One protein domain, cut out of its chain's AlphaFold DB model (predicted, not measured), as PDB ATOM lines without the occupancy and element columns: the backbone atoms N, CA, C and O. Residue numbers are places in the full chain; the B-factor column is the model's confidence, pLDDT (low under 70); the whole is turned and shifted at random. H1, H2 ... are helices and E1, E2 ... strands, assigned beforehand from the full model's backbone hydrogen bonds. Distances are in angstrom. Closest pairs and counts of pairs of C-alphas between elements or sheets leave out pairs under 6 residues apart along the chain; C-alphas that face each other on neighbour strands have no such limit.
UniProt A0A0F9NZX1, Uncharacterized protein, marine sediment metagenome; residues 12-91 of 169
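Overview. This is residues 12 to 91 of the 169 residues of an uncharacterized protein of marine sediment metagenome (UniProt A0A0F9NZX1). Two long helices, H1 and H2, meet near their ends as a wide V, and a small head, the hairpin of E1 and E2, sits at the far end of H2. H2 makes most of the longest axis, and residues 12 to 30 of H1 stick out as a free arm. The printed part has 80 residues, with H1, H2, E1 and E2 in that order along the chain and E1 and E2 in one antiparallel sheet. The class is mostly helix; the whole is extended, with a radius of gyration of the C-alphas of 22.6 A and spans of 61 by 38 by 19 A.

Arrangement. E1, residues 77 to 79, and E2, residues 85 to 87, are antiparallel neighbours in a hairpin, at 153 degrees between their directions. N 78 and O 86 are 2.9 A apart, within hydrogen-bond range. C-alphas 79 and 85 face each other at 4.7 A. Residues 73 to 74 also pair with residues 77 to 78 of E1, antiparallel. H2, residues 36 to 69, is apart from E2. H1, residues 12 to 34, is close to H2 but not clearly touching; their closest C-alphas, of Met 32 and Leu 39, are 6.4 A apart. They run opposite ways at a steep tilt of 66 degrees. H1 is apart from both strands. Every O i to N i+4 pair is within hydrogen-bond range in H1, and 28 of 30 in H2.

Along the chain. H1 begins at C-alpha 12 (19.050, -77.825, -20.881) and is 32.4 A long. H2, 49.1 A long, ends at C-alpha 69 (13.487, -32.534, 6.837). E1 measures 6.3 A and E2 6.7 A, ending at C-alpha 87 (24.500, -40.221, 11.070).

Size, cuts and confidence. The C-alphas of Phe 12 and His 82, the two farthest apart, are 63.6 A apart. The printed part has no cut, and the link from H2 to E1 is short. Residues 62 to 91 have pLDDT under 70.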
ATOM      1  N   PHE A  12      19.590 -78.282 -19.606       75.12
ATOM      2  CA  PHE A  12      19.050 -77.825 -20.881       75.12
ATOM      3  C   PHE A  12      18.750 -76.322 -20.849       75.12
ATOM      4  O   PHE A  12      19.267 -75.596 -21.693       75.12
ATOM      5  N   TRP A  13      18.039 -75.824 -19.832       78.81
ATOM      6  CA  TRP A  13      17.784 -74.385 -19.668       78.81
ATOM      7  C   TRP A  13      19.070 -73.569 -19.531       78.81
ATOM      8  O   TRP A  13      19.167 -72.487 -20.105       78.81
ATOM      9  N   ARG A  14      20.089 -74.092 -18.837       77.75
ATOM     10  CA  ARG A  14      21.402 -73.436 -18.744       77.75
ATOM     11  C   ARG A  14      22.101 -73.375 -20.103       77.75
ATOM     12  O   ARG A  14      22.643 -72.332 -20.451       77.75
ATOM     13  N   SER A  15      22.083 -74.469 -20.860       80.50
ATOM     14  CA  SER A  15      22.688 -74.530 -22.195       80.50
ATOM     15  C   SER A  15      21.955 -73.634 -23.196       80.50
ATOM     16  O   SER A  15      22.599 -72.882 -23.917       80.50
ATOM     17  N   LEU A  16      20.621 -73.621 -23.159       84.56
ATOM     18  CA  LEU A  16      19.781 -72.743 -23.962       84.56
ATOM     19  C   LEU A  16      20.075 -71.276 -23.643       84.56
ATOM     20  O   LEU A  16      20.292 -70.483 -24.552       84.56
ATOM     21  N   ASN A  17      20.141 -70.922 -22.357       86.00
ATOM     22  CA  ASN A  17      20.431 -69.554 -21.942       86.00
ATOM     23  C   ASN A  17      21.842 -69.129 -22.380       86.00
ATOM     24  O   ASN A  17      22.023 -68.038 -22.907       86.00
ATOM     25  N   LEU A  18      22.833 -70.016 -22.264       84.69
ATOM     26  CA  LEU A  18      24.195 -69.752 -22.731       84.69
ATOM     27  C   LEU A  18      24.259 -69.567 -24.256       84.69
ATOM     28  O   LEU A  18      24.964 -68.678 -24.730       84.69
ATOM     29  N   VAL A  19      23.488 -70.344 -25.024       89.94
ATOM     30  CA  VAL A  19      23.368 -70.187 -26.483       89.94
ATOM     31  C   VAL A  19      22.675 -68.873 -26.844       89.94
ATOM     32  O   VAL A  19      23.163 -68.159 -27.715       89.94
ATOM     33  N   ILE A  20      21.590 -68.506 -26.156       88.50
ATOM     34  CA  ILE A  20      20.900 -67.222 -26.358       88.50
ATOM     35  C   ILE A  20      21.859 -66.063 -26.082       88.50
ATOM     36  O   ILE A  20      21.981 -65.157 -26.903       88.50
ATOM     37  N   ILE A  21      22.587 -66.124 -24.966       89.62
ATOM     38  CA  ILE A  21      23.608 -65.139 -24.611       89.62
ATOM     39  C   ILE A  21      24.672 -65.060 -25.712       89.62
ATOM     40  O   ILE A  21      24.995 -63.967 -26.171       89.62
ATOM     41  N   MET A  22      25.175 -66.197 -26.198       90.12
ATOM     42  CA  MET A  22      26.180 -66.232 -27.263       90.12
ATOM     43  C   MET A  22      25.660 -65.618 -28.572       90.12
ATOM     44  O   MET A  22      26.363 -64.823 -29.197       90.12
ATOM     45  N   VAL A  23      24.421 -65.920 -28.971       89.62
ATOM     46  CA  VAL A  23      23.788 -65.340 -30.165       89.62
ATOM     47  C   VAL A  23      23.608 -63.830 -30.005       89.62
ATOM     48  O   VAL A  23      23.966 -63.083 -30.914       89.62
ATOM     49  N   LEU A  24      23.141 -63.361 -28.845       89.75
ATOM     50  CA  LEU A  24      23.009 -61.932 -28.550       89.75
ATOM     51  C   LEU A  24      24.357 -61.211 -28.629       89.75
ATOM     52  O   LEU A  24      24.453 -60.178 -29.290       89.75
ATOM     53  N   TYR A  25      25.407 -61.776 -28.028       87.50
ATOM     54  CA  TYR A  25      26.760 -61.223 -28.123       87.50
ATOM     55  C   TYR A  25      27.269 -61.188 -29.560       87.50
ATOM     56  O   TYR A  25      27.899 -60.212 -29.959       87.50
ATOM     57  N   THR A  26      26.968 -62.212 -30.354       88.88
ATOM     58  CA  THR A  26      27.380 -62.273 -31.759       88.88
ATOM     59  C   THR A  26      26.670 -61.193 -32.578       88.88
ATOM     60  O   THR A  26      27.323 -60.462 -33.318       88.88
ATOM     61  N   ILE A  27      25.357 -61.021 -32.397       87.00
ATOM     62  CA  ILE A  27      24.572 -59.962 -33.054       87.00
ATOM     63  C   ILE A  27      25.083 -58.577 -32.651       87.00
ATOM     64  O   ILE A  27      25.293 -57.732 -33.520       87.00
ATOM     65  N   LEU A  28      25.322 -58.350 -31.356       82.88
ATOM     66  CA  LEU A  28      25.895 -57.101 -30.853       82.88
ATOM     67  C   LEU A  28      27.262 -56.836 -31.486       82.88
ATOM     68  O   LEU A  28      27.485 -55.750 -32.010       82.88
ATOM     69  N   PHE A  29      28.144 -57.834 -31.515       84.81
ATOM     70  CA  PHE A  29      29.482 -57.716 -32.088       84.81
ATOM     71  C   PHE A  29      29.454 -57.412 -33.593       84.81
ATOM     72  O   PHE A  29      30.129 -56.490 -34.052       84.81
ATOM     73  N   PHE A  30      28.621 -58.113 -34.367       84.06
ATOM     74  CA  PHE A  30      28.421 -57.794 -35.784       84.06
ATOM     75  C   PHE A  30      27.797 -56.411 -35.977       84.06
ATOM     76  O   PHE A  30      28.212 -55.680 -36.873       84.06
ATOM     77  N   GLY A  31      26.857 -56.013 -35.117       80.31
ATOM     78  CA  GLY A  31      26.295 -54.664 -35.105       80.31
ATOM     79  C   GLY A  31      27.365 -53.595 -34.876       80.31
ATOM     80  O   GLY A  31      27.391 -52.593 -35.591       80.31
ATOM     81  N   MET A  32      28.303 -53.836 -33.956       77.00
ATOM     82  CA  MET A  32      29.436 -52.939 -33.710       77.00
ATOM     83  C   MET A  32      30.359 -52.810 -34.931       77.00
ATOM     84  O   MET A  32      30.822 -51.708 -35.225       77.00
ATOM     85  N   ILE A  33      30.608 -53.908 -35.654       80.75
ATOM     86  CA  ILE A  33      31.467 -53.922 -36.852       80.75
ATOM     87  C   ILE A  33      30.781 -53.264 -38.056       80.75
ATOM     88  O   ILE A  33      31.424 -52.524 -38.797       80.75
ATOM     89  N   LEU A  34      29.489 -53.534 -38.267       81.50
ATOM     90  CA  LEU A  34      28.740 -53.043 -39.428       81.50
ATOM     91  C   LEU A  34      28.358 -51.562 -39.302       81.50
ATOM     92  O   LEU A  34      28.233 -50.868 -40.312       81.50
ATOM     93  N   PHE A  35      28.206 -51.059 -38.075       79.00
ATOM     94  CA  PHE A  35      27.695 -49.713 -37.807       79.00
ATOM     95  C   PHE A  35      28.620 -48.870 -36.906       79.00
ATOM     96  O   PHE A  35      28.146 -48.242 -35.953       79.00
ATOM     97  N   PRO A  36      29.925 -48.743 -37.219       75.69
ATOM     98  CA  PRO A  36      30.882 -48.038 -36.360       75.69
ATOM     99  C   PRO A  36      30.537 -46.551 -36.196       75.69
ATOM    100  O   PRO A  36      30.760 -45.964 -35.139       75.69
ATOM    101  N   LYS A  37      29.917 -45.939 -37.218       74.06
ATOM    102  CA  LYS A  37      29.437 -44.551 -37.151       74.06
ATOM    103  C   LYS A  37      28.334 -44.369 -36.107       74.06
ATOM    104  O   LYS A  37      28.345 -43.373 -35.396       74.06
ATOM    105  N   TYR A  38      27.403 -45.314 -35.997       76.56
ATOM    106  CA  TYR A  38      26.303 -45.245 -35.030       76.56
ATOM    107  C   TYR A  38      26.760 -45.617 -33.618       76.56
ATOM    108  O   TYR A  38      26.224 -45.082 -32.651       76.56
ATOM    109  N   LEU A  39      27.793 -46.457 -33.498       75.31
ATOM    110  CA  LEU A  39      28.436 -46.763 -32.221       75.31
ATOM    111  C   LEU A  39      28.974 -45.499 -31.544       75.31
ATOM    112  O   LEU A  39      28.768 -45.301 -30.352       75.31
ATOM    113  N   TRP A  40      29.615 -44.617 -32.317       74.94
ATOM    114  CA  TRP A  40      30.110 -43.338 -31.814       74.94
ATOM    115  C   TRP A  40      28.979 -42.458 -31.265       74.94
ATOM    116  O   TRP A  40      29.082 -41.945 -30.155       74.94
ATOM    117  N   TRP A  41      27.871 -42.338 -32.004       79.38
ATOM    118  CA  TRP A  41      26.692 -41.590 -31.556       79.38
ATOM    119  C   TRP A  41      26.027 -42.213 -30.326       79.38
ATOM    120  O   TRP A  41      25.614 -41.481 -29.431       79.38
ATOM    121  N   MET A  42      25.961 -43.543 -30.247       79.25
ATOM    122  CA  MET A  42      25.444 -44.250 -29.074       79.25
ATOM    123  C   MET A  42      26.334 -44.006 -27.851       79.25
ATOM    124  O   MET A  42      25.821 -43.652 -26.796       79.25
ATOM    125  N   LEU A  43      27.656 -44.135 -27.987       81.62
ATOM    126  CA  LEU A  43      28.606 -43.874 -26.902       81.62
ATOM    127  C   LEU A  43      28.560 -42.415 -26.445       81.62
ATOM    128  O   LEU A  43      28.592 -42.157 -25.248       81.62
ATOM    129  N   LEU A  44      28.427 -41.473 -27.377       83.19
ATOM    130  CA  LEU A  44      28.255 -40.054 -27.070       83.19
ATOM    131  C   LEU A  44      26.925 -39.800 -26.346       83.19
ATOM    132  O   LEU A  44      26.895 -39.087 -25.346       83.19
ATOM    133  N   GLY A  45      25.843 -40.446 -26.786       83.12
ATOM    134  CA  GLY A  45      24.549 -40.414 -26.109       83.12
ATOM    135  C   GLY A  45      24.630 -40.956 -24.682       83.12
ATOM    136  O   GLY A  45      24.163 -40.304 -23.758       83.12
ATOM    137  N   VAL A  46      25.293 -42.096 -24.480       86.50
ATOM    138  CA  VAL A  46      25.510 -42.700 -23.156       86.50
ATOM    139  C   VAL A  46      26.392 -41.806 -22.276       86.50
ATOM    140  O   VAL A  46      26.065 -41.579 -21.112       86.50
ATOM    141  N   ALA A  47      27.467 -41.242 -22.832       84.31
ATOM    142  CA  ALA A  47      28.387 -40.354 -22.124       84.31
ATOM    143  C   ALA A  47      27.732 -39.041 -21.672       84.31
ATOM    144  O   ALA A  47      28.157 -38.478 -20.670       84.31
ATOM    145  N   ILE A  48      26.703 -38.560 -22.376       87.38
ATOM    146  CA  ILE A  48      25.910 -37.394 -21.961       87.38
ATOM    147  C   ILE A  48      24.788 -37.820 -21.008       87.38
ATOM    148  O   ILE A  48      24.560 -37.175 -19.984       87.38
ATOM    149  N   PHE A  49      24.086 -38.907 -21.323       87.38
ATOM    150  CA  PHE A  49      22.897 -39.341 -20.595       87.38
ATOM    151  C   PHE A  49      23.218 -39.802 -19.173       87.38
ATOM    152  O   PHE A  49      22.523 -39.389 -18.250       87.38
ATOM    153  N   ILE A  50      24.276 -40.594 -18.969       83.75
ATOM    154  CA  ILE A  50      24.667 -41.087 -17.637       83.75
ATOM    155  C   ILE A  50      24.918 -39.934 -16.646       83.75
ATOM    156  O   ILE A  50      24.266 -39.916 -15.600       83.75
ATOM    157  N   PRO A  51      25.807 -38.956 -16.919       86.12
ATOM    158  CA  PRO A  51      26.043 -37.866 -15.977       86.12
ATOM    159  C   PRO A  51      24.823 -36.953 -15.832       86.12
ATOM    160  O   PRO A  51      24.540 -36.505 -14.725       86.12
ATOM    161  N   SER A  52      24.057 -36.724 -16.906       85.25
ATOM    162  CA  SER A  52      22.829 -35.920 -16.842       85.25
ATOM    163  C   SER A  52      21.780 -36.565 -15.936       85.25
ATOM    164  O   SER A  52      21.225 -35.907 -15.060       85.25
ATOM    165  N   TYR A  53      21.553 -37.870 -16.094       83.25
ATOM    166  CA  TYR A  53      20.660 -38.640 -15.237       83.25
ATOM    167  C   TYR A  53      21.160 -38.659 -13.790       83.25
ATOM    168  O   TYR A  53      20.371 -38.444 -12.877       83.25
ATOM    169  N   GLY A  54      22.470 -38.828 -13.577       83.81
ATOM    170  CA  GLY A  54      23.081 -38.751 -12.250       83.81
ATOM    171  C   GLY A  54      22.824 -37.410 -11.557       83.81
ATOM    172  O   GLY A  54      22.413 -37.388 -10.401       83.81
ATOM    173  N   ILE A  55      22.989 -36.289 -12.264       84.38
ATOM    174  CA  ILE A  55      22.728 -34.946 -11.720       84.38
ATOM    175  C   ILE A  55      21.244 -34.758 -11.393       84.38
ATOM    176  O   ILE A  55      20.914 -34.261 -10.315       84.38
ATOM    177  N   ILE A  56      20.349 -35.158 -12.301       82.50
ATOM    178  CA  ILE A  56      18.897 -35.065 -12.088       82.50
ATOM    179  C   ILE A  56      18.492 -35.910 -10.883       82.50
ATOM    180  O   ILE A  56      17.764 -35.425 -10.022       82.50
ATOM    181  N   TYR A  57      19.000 -37.139 -10.791       80.06
ATOM    182  CA  TYR A  57      18.732 -38.044  -9.683       80.06
ATOM    183  C   TYR A  57      19.208 -37.458  -8.351       80.06
ATOM    184  O   TYR A  57      18.404 -37.349  -7.435       80.06
ATOM    185  N   ILE A  58      20.456 -36.978  -8.267       77.56
ATOM    186  CA  ILE A  58      21.001 -36.325  -7.061       77.56
ATOM    187  C   ILE A  58      20.177 -35.092  -6.672       77.56
ATOM    188  O   ILE A  58      19.920 -34.840  -5.496       77.56
ATOM    189  N   THR A  59      19.759 -34.297  -7.655       76.56
ATOM    190  CA  THR A  59      18.942 -33.101  -7.405       76.56
ATOM    191  C   THR A  59      17.554 -33.489  -6.902       76.56
ATOM    192  O   THR A  59      17.028 -32.870  -5.981       76.56
ATOM    193  N   HIS A  60      16.966 -34.536  -7.476       75.94
ATOM    194  CA  HIS A  60      15.665 -35.050  -7.080       75.94
ATOM    195  C   HIS A  60      15.694 -35.651  -5.671       75.94
ATOM    196  O   HIS A  60      14.854 -35.286  -4.851       75.94
ATOM    197  N   THR A  61      16.688 -36.487  -5.352       72.25
ATOM    198  CA  THR A  61      16.864 -37.032  -3.997       72.25
ATOM    199  C   THR A  61      17.091 -35.915  -2.990       72.25
ATOM    200  O   THR A  61      16.433 -35.901  -1.959       72.25
ATOM    201  N   LYS A  62      17.903 -34.905  -3.322       63.78
ATOM    202  CA  LYS A  62      18.115 -33.730  -2.467       63.78
ATOM    203  C   LYS A  62      16.837 -32.915  -2.236       63.78
ATOM    204  O   LYS A  62      16.623 -32.424  -1.134       63.78
ATOM    205  N   ASN A  63      15.988 -32.758  -3.251       68.69
ATOM    206  CA  ASN A  63      14.715 -32.044  -3.116       68.69
ATOM    207  C   ASN A  63      13.709 -32.817  -2.254       68.69
ATOM    208  O   ASN A  63      13.016 -32.203  -1.446       68.69
ATOM    209  N   ILE A  64      13.653 -34.143  -2.401       64.12
ATOM    210  CA  ILE A  64      12.870 -35.018  -1.521       64.12
ATOM    211  C   ILE A  64      13.422 -34.928  -0.091       64.12
ATOM    212  O   ILE A  64      12.681 -34.680   0.850       64.12
ATOM    213  N   GLU A  65      14.731 -35.045   0.096       53.88
ATOM    214  CA  GLU A  65      15.365 -34.925   1.412       53.88
ATOM    215  C   GLU A  65      15.073 -33.573   2.084       53.88
ATOM    216  O   GLU A  65      14.739 -33.533   3.270       53.88
ATOM    217  N   LEU A  66      15.117 -32.472   1.326       61.91
ATOM    218  CA  LEU A  66      14.760 -31.137   1.810       61.91
ATOM    219  C   LEU A  66      13.276 -31.022   2.180       61.91
ATOM    220  O   LEU A  66      12.969 -30.420   3.209       61.91
ATOM    221  N   SER A  67      12.365 -31.594   1.384       61.25
ATOM    222  CA  SER A  67      10.925 -31.527   1.661       61.25
ATOM    223  C   SER A  67      10.521 -32.335   2.895       61.25
ATOM    224  O   SER A  67       9.593 -31.940   3.597       61.25
ATOM    225  N   TYR A  68      11.241 -33.421   3.200       56.41
ATOM    226  CA  TYR A  68      10.990 -34.245   4.383       56.41
ATOM    227  C   TYR A  68      11.626 -33.704   5.678       56.41
ATOM    228  O   TYR A  68      11.116 -34.020   6.753       56.41
ATOM    229  N   LYS A  69      12.720 -32.921   5.626       50.81
ATOM    230  CA  LYS A  69      13.487 -32.534   6.837       50.81
ATOM    231  C   LYS A  69      13.695 -31.043   7.094       50.81
ATOM    232  O   LYS A  69      14.002 -30.689   8.228       50.81
ATOM    233  N   GLY A  70      13.569 -30.164   6.101       48.59
ATOM    234  CA  GLY A  70      13.779 -28.720   6.289       48.59
ATOM    235  C   GLY A  70      15.236 -28.266   6.512       48.59
ATOM    236  O   GLY A  70      15.471 -27.065   6.612       48.59
ATOM    237  N   SER A  71      16.224 -29.174   6.536       53.91
ATOM    238  CA  SER A  71      17.663 -28.869   6.663       53.91
ATOM    239  C   SER A  71      18.521 -29.654   5.654       53.91
ATOM    240  O   SER A  71      18.071 -30.642   5.070       53.91
ATOM    241  N   LYS A  72      19.748 -29.177   5.373       51.06
ATOM    242  CA  LYS A  72      20.649 -29.773   4.365       51.06
ATOM    243  C   LYS A  72      21.233 -31.100   4.863       51.06
ATOM    244  O   LYS A  72      21.762 -31.176   5.965       51.06
ATOM    245  N   ILE A  73      21.194 -32.113   4.002       52.28
ATOM    246  CA  ILE A  73      21.770 -33.442   4.240       52.28
ATOM    247  C   ILE A  73      22.852 -33.683   3.188       52.28
ATOM    248  O   ILE A  73      22.684 -33.315   2.021       52.28
ATOM    249  N   PHE A  74      23.969 -34.284   3.597       48.72
ATOM    250  CA  PHE A  74      25.035 -34.712   2.692       48.72
ATOM    251  C   PHE A  74      25.373 -36.173   2.997       48.72
ATOM    252  O   PHE A  74      25.782 -36.487   4.108       48.72
ATOM    253  N   LEU A  75      25.204 -37.080   2.027       47.91
ATOM    254  CA  LEU A  75      25.665 -38.476   2.137       47.91
ATOM    255  C   LEU A  75      25.186 -39.220   3.412       47.91
ATOM    256  O   LEU A  75      25.940 -39.979   4.012       47.91
ATOM    257  N   SER A  76      23.922 -39.034   3.807       51.34
ATOM    258  CA  SER A  76      23.315 -39.600   5.034       51.34
ATOM    259  C   SER A  76      23.741 -38.950   6.357       51.34
ATOM    260  O   SER A  76      23.416 -39.471   7.416       51.34
ATOM    261  N   TRP A  77      24.404 -37.794   6.328       49.22
ATOM    262  CA  TRP A  77      24.711 -37.000   7.521       49.22
ATOM    263  C   TRP A  77      23.799 -35.779   7.598       49.22
ATOM    264  O   TRP A  77      23.656 -35.042   6.617       49.22
ATOM    265  N   VAL A  78      23.161 -35.573   8.754       53.16
ATOM    266  CA  VAL A  78      22.365 -34.370   9.035       53.16
ATOM    267  C   VAL A  78      23.274 -33.347   9.688       53.16
ATOM    268  O   VAL A  78      23.776 -33.580  10.782       53.16
ATOM    269  N   GLU A  79      23.475 -32.213   9.024       48.47
ATOM    270  CA  GLU A  79      24.176 -31.074   9.607       48.47
ATOM    271  C   GLU A  79      23.145 -30.208  10.347       48.47
ATOM    272  O   GLU A  79      22.303 -29.546   9.734       48.47
ATOM    273  N   HIS A  80      23.155 -30.269  11.679       54.25
ATOM    274  CA  HIS A  80      22.312 -29.407  12.508       54.25
ATOM    275  C   HIS A  80      22.866 -27.973  12.521       54.25
ATOM    276  O   HIS A  80      24.065 -27.767  12.334       54.25
ATOM    277  N   GLU A  81      22.028 -26.971  12.819       48.66
ATOM    278  CA  GLU A  81      22.426 -25.546  12.897       48.66
ATOM    279  C   GLU A  81      23.587 -25.268  13.877       48.66
ATOM    280  O   GLU A  81      24.145 -24.175  13.905       48.66
ATOM    281  N   HIS A  82      23.958 -26.254  14.695       49.75
ATOM    282  CA  HIS A  82      25.013 -26.179  15.704       49.75
ATOM    283  C   HIS A  82      26.328 -26.849  15.253       49.75
ATOM    284  O   HIS A  82      27.248 -26.983  16.055       49.75
ATOM    285  N   GLY A  83      26.435 -27.267  13.984       45.34
ATOM    286  CA  GLY A  83      27.672 -27.786  13.378       45.34
ATOM    287  C   GLY A  83      28.047 -29.220  13.768       45.34
ATOM    288  O   GLY A  83      29.152 -29.666  13.466       45.34
ATOM    289  N   VAL A  84      27.152 -29.951  14.438       47.28
ATOM    290  CA  VAL A  84      27.341 -31.369  14.772       47.28
ATOM    291  C   VAL A  84      26.589 -32.212  13.746       47.28
ATOM    292  O   VAL A  84      25.385 -32.040  13.559       47.28
ATOM    293  N   GLY A  85      27.329 -33.077  13.050       47.91
ATOM    294  CA  GLY A  85      26.785 -34.029  12.090       47.91
ATOM    295  C   GLY A  85      26.338 -35.306  12.791       47.91
ATOM    296  O   GLY A  85      27.160 -35.959  13.431       47.91
ATOM    297  N   GLU A  86      25.070 -35.682  12.650       52.84
ATOM    298  CA  GLU A  86      24.571 -36.983  13.111       52.84
ATOM    299  C   GLU A  86      24.341 -37.917  11.917       52.84
ATOM    300  O   GLU A  86      23.811 -37.506  10.878       52.84
ATOM    301  N   GLU A  87      24.765 -39.178  12.059       49.44
ATOM    302  CA  GLU A  87      24.500 -40.221  11.070       49.44
ATOM    303  C   GLU A  87      22.996 -40.493  11.045       49.44
ATOM    304  O   GLU A  87      22.390 -40.940  12.023       49.44
ATOM    305  N   PHE A  88      22.369 -40.191   9.914       53.16
ATOM    306  CA  PHE A  88      20.953 -40.412   9.751       53.16
ATOM    307  C   PHE A  88      20.688 -41.875   9.446       53.16
ATOM    308  O   PHE A  88      20.838 -42.337   8.316       53.16
ATOM    309  N   THR A  89      20.184 -42.573  10.451       51.91
ATOM    310  CA  THR A  89      19.398 -43.776  10.225       51.91
ATOM    311  C   THR A  89      17.977 -43.330   9.884       51.91
ATOM    312  O   THR A  89      17.295 -42.754  10.738       51.91
ATOM    313  N   PRO A  90      17.499 -43.508   8.637       49.78
ATOM    314  CA  PRO A  90      16.093 -43.285   8.365       49.78
ATOM    315  C   PRO A  90      15.292 -44.168   9.314       49.78
ATOM    316  O   PRO A  90      15.527 -45.374   9.389       49.78
ATOM    317  N   PHE A  91      14.325 -43.575  10.017       48.31
ATOM    318  CA  PHE A  91      13.194 -44.341  10.516       48.31
ATOM    319  C   PHE A  91      12.468 -44.845   9.275       48.31
ATOM    320  O   PHE A  91      11.538 -44.212   8.775       48.31
TER     321      PHE A  91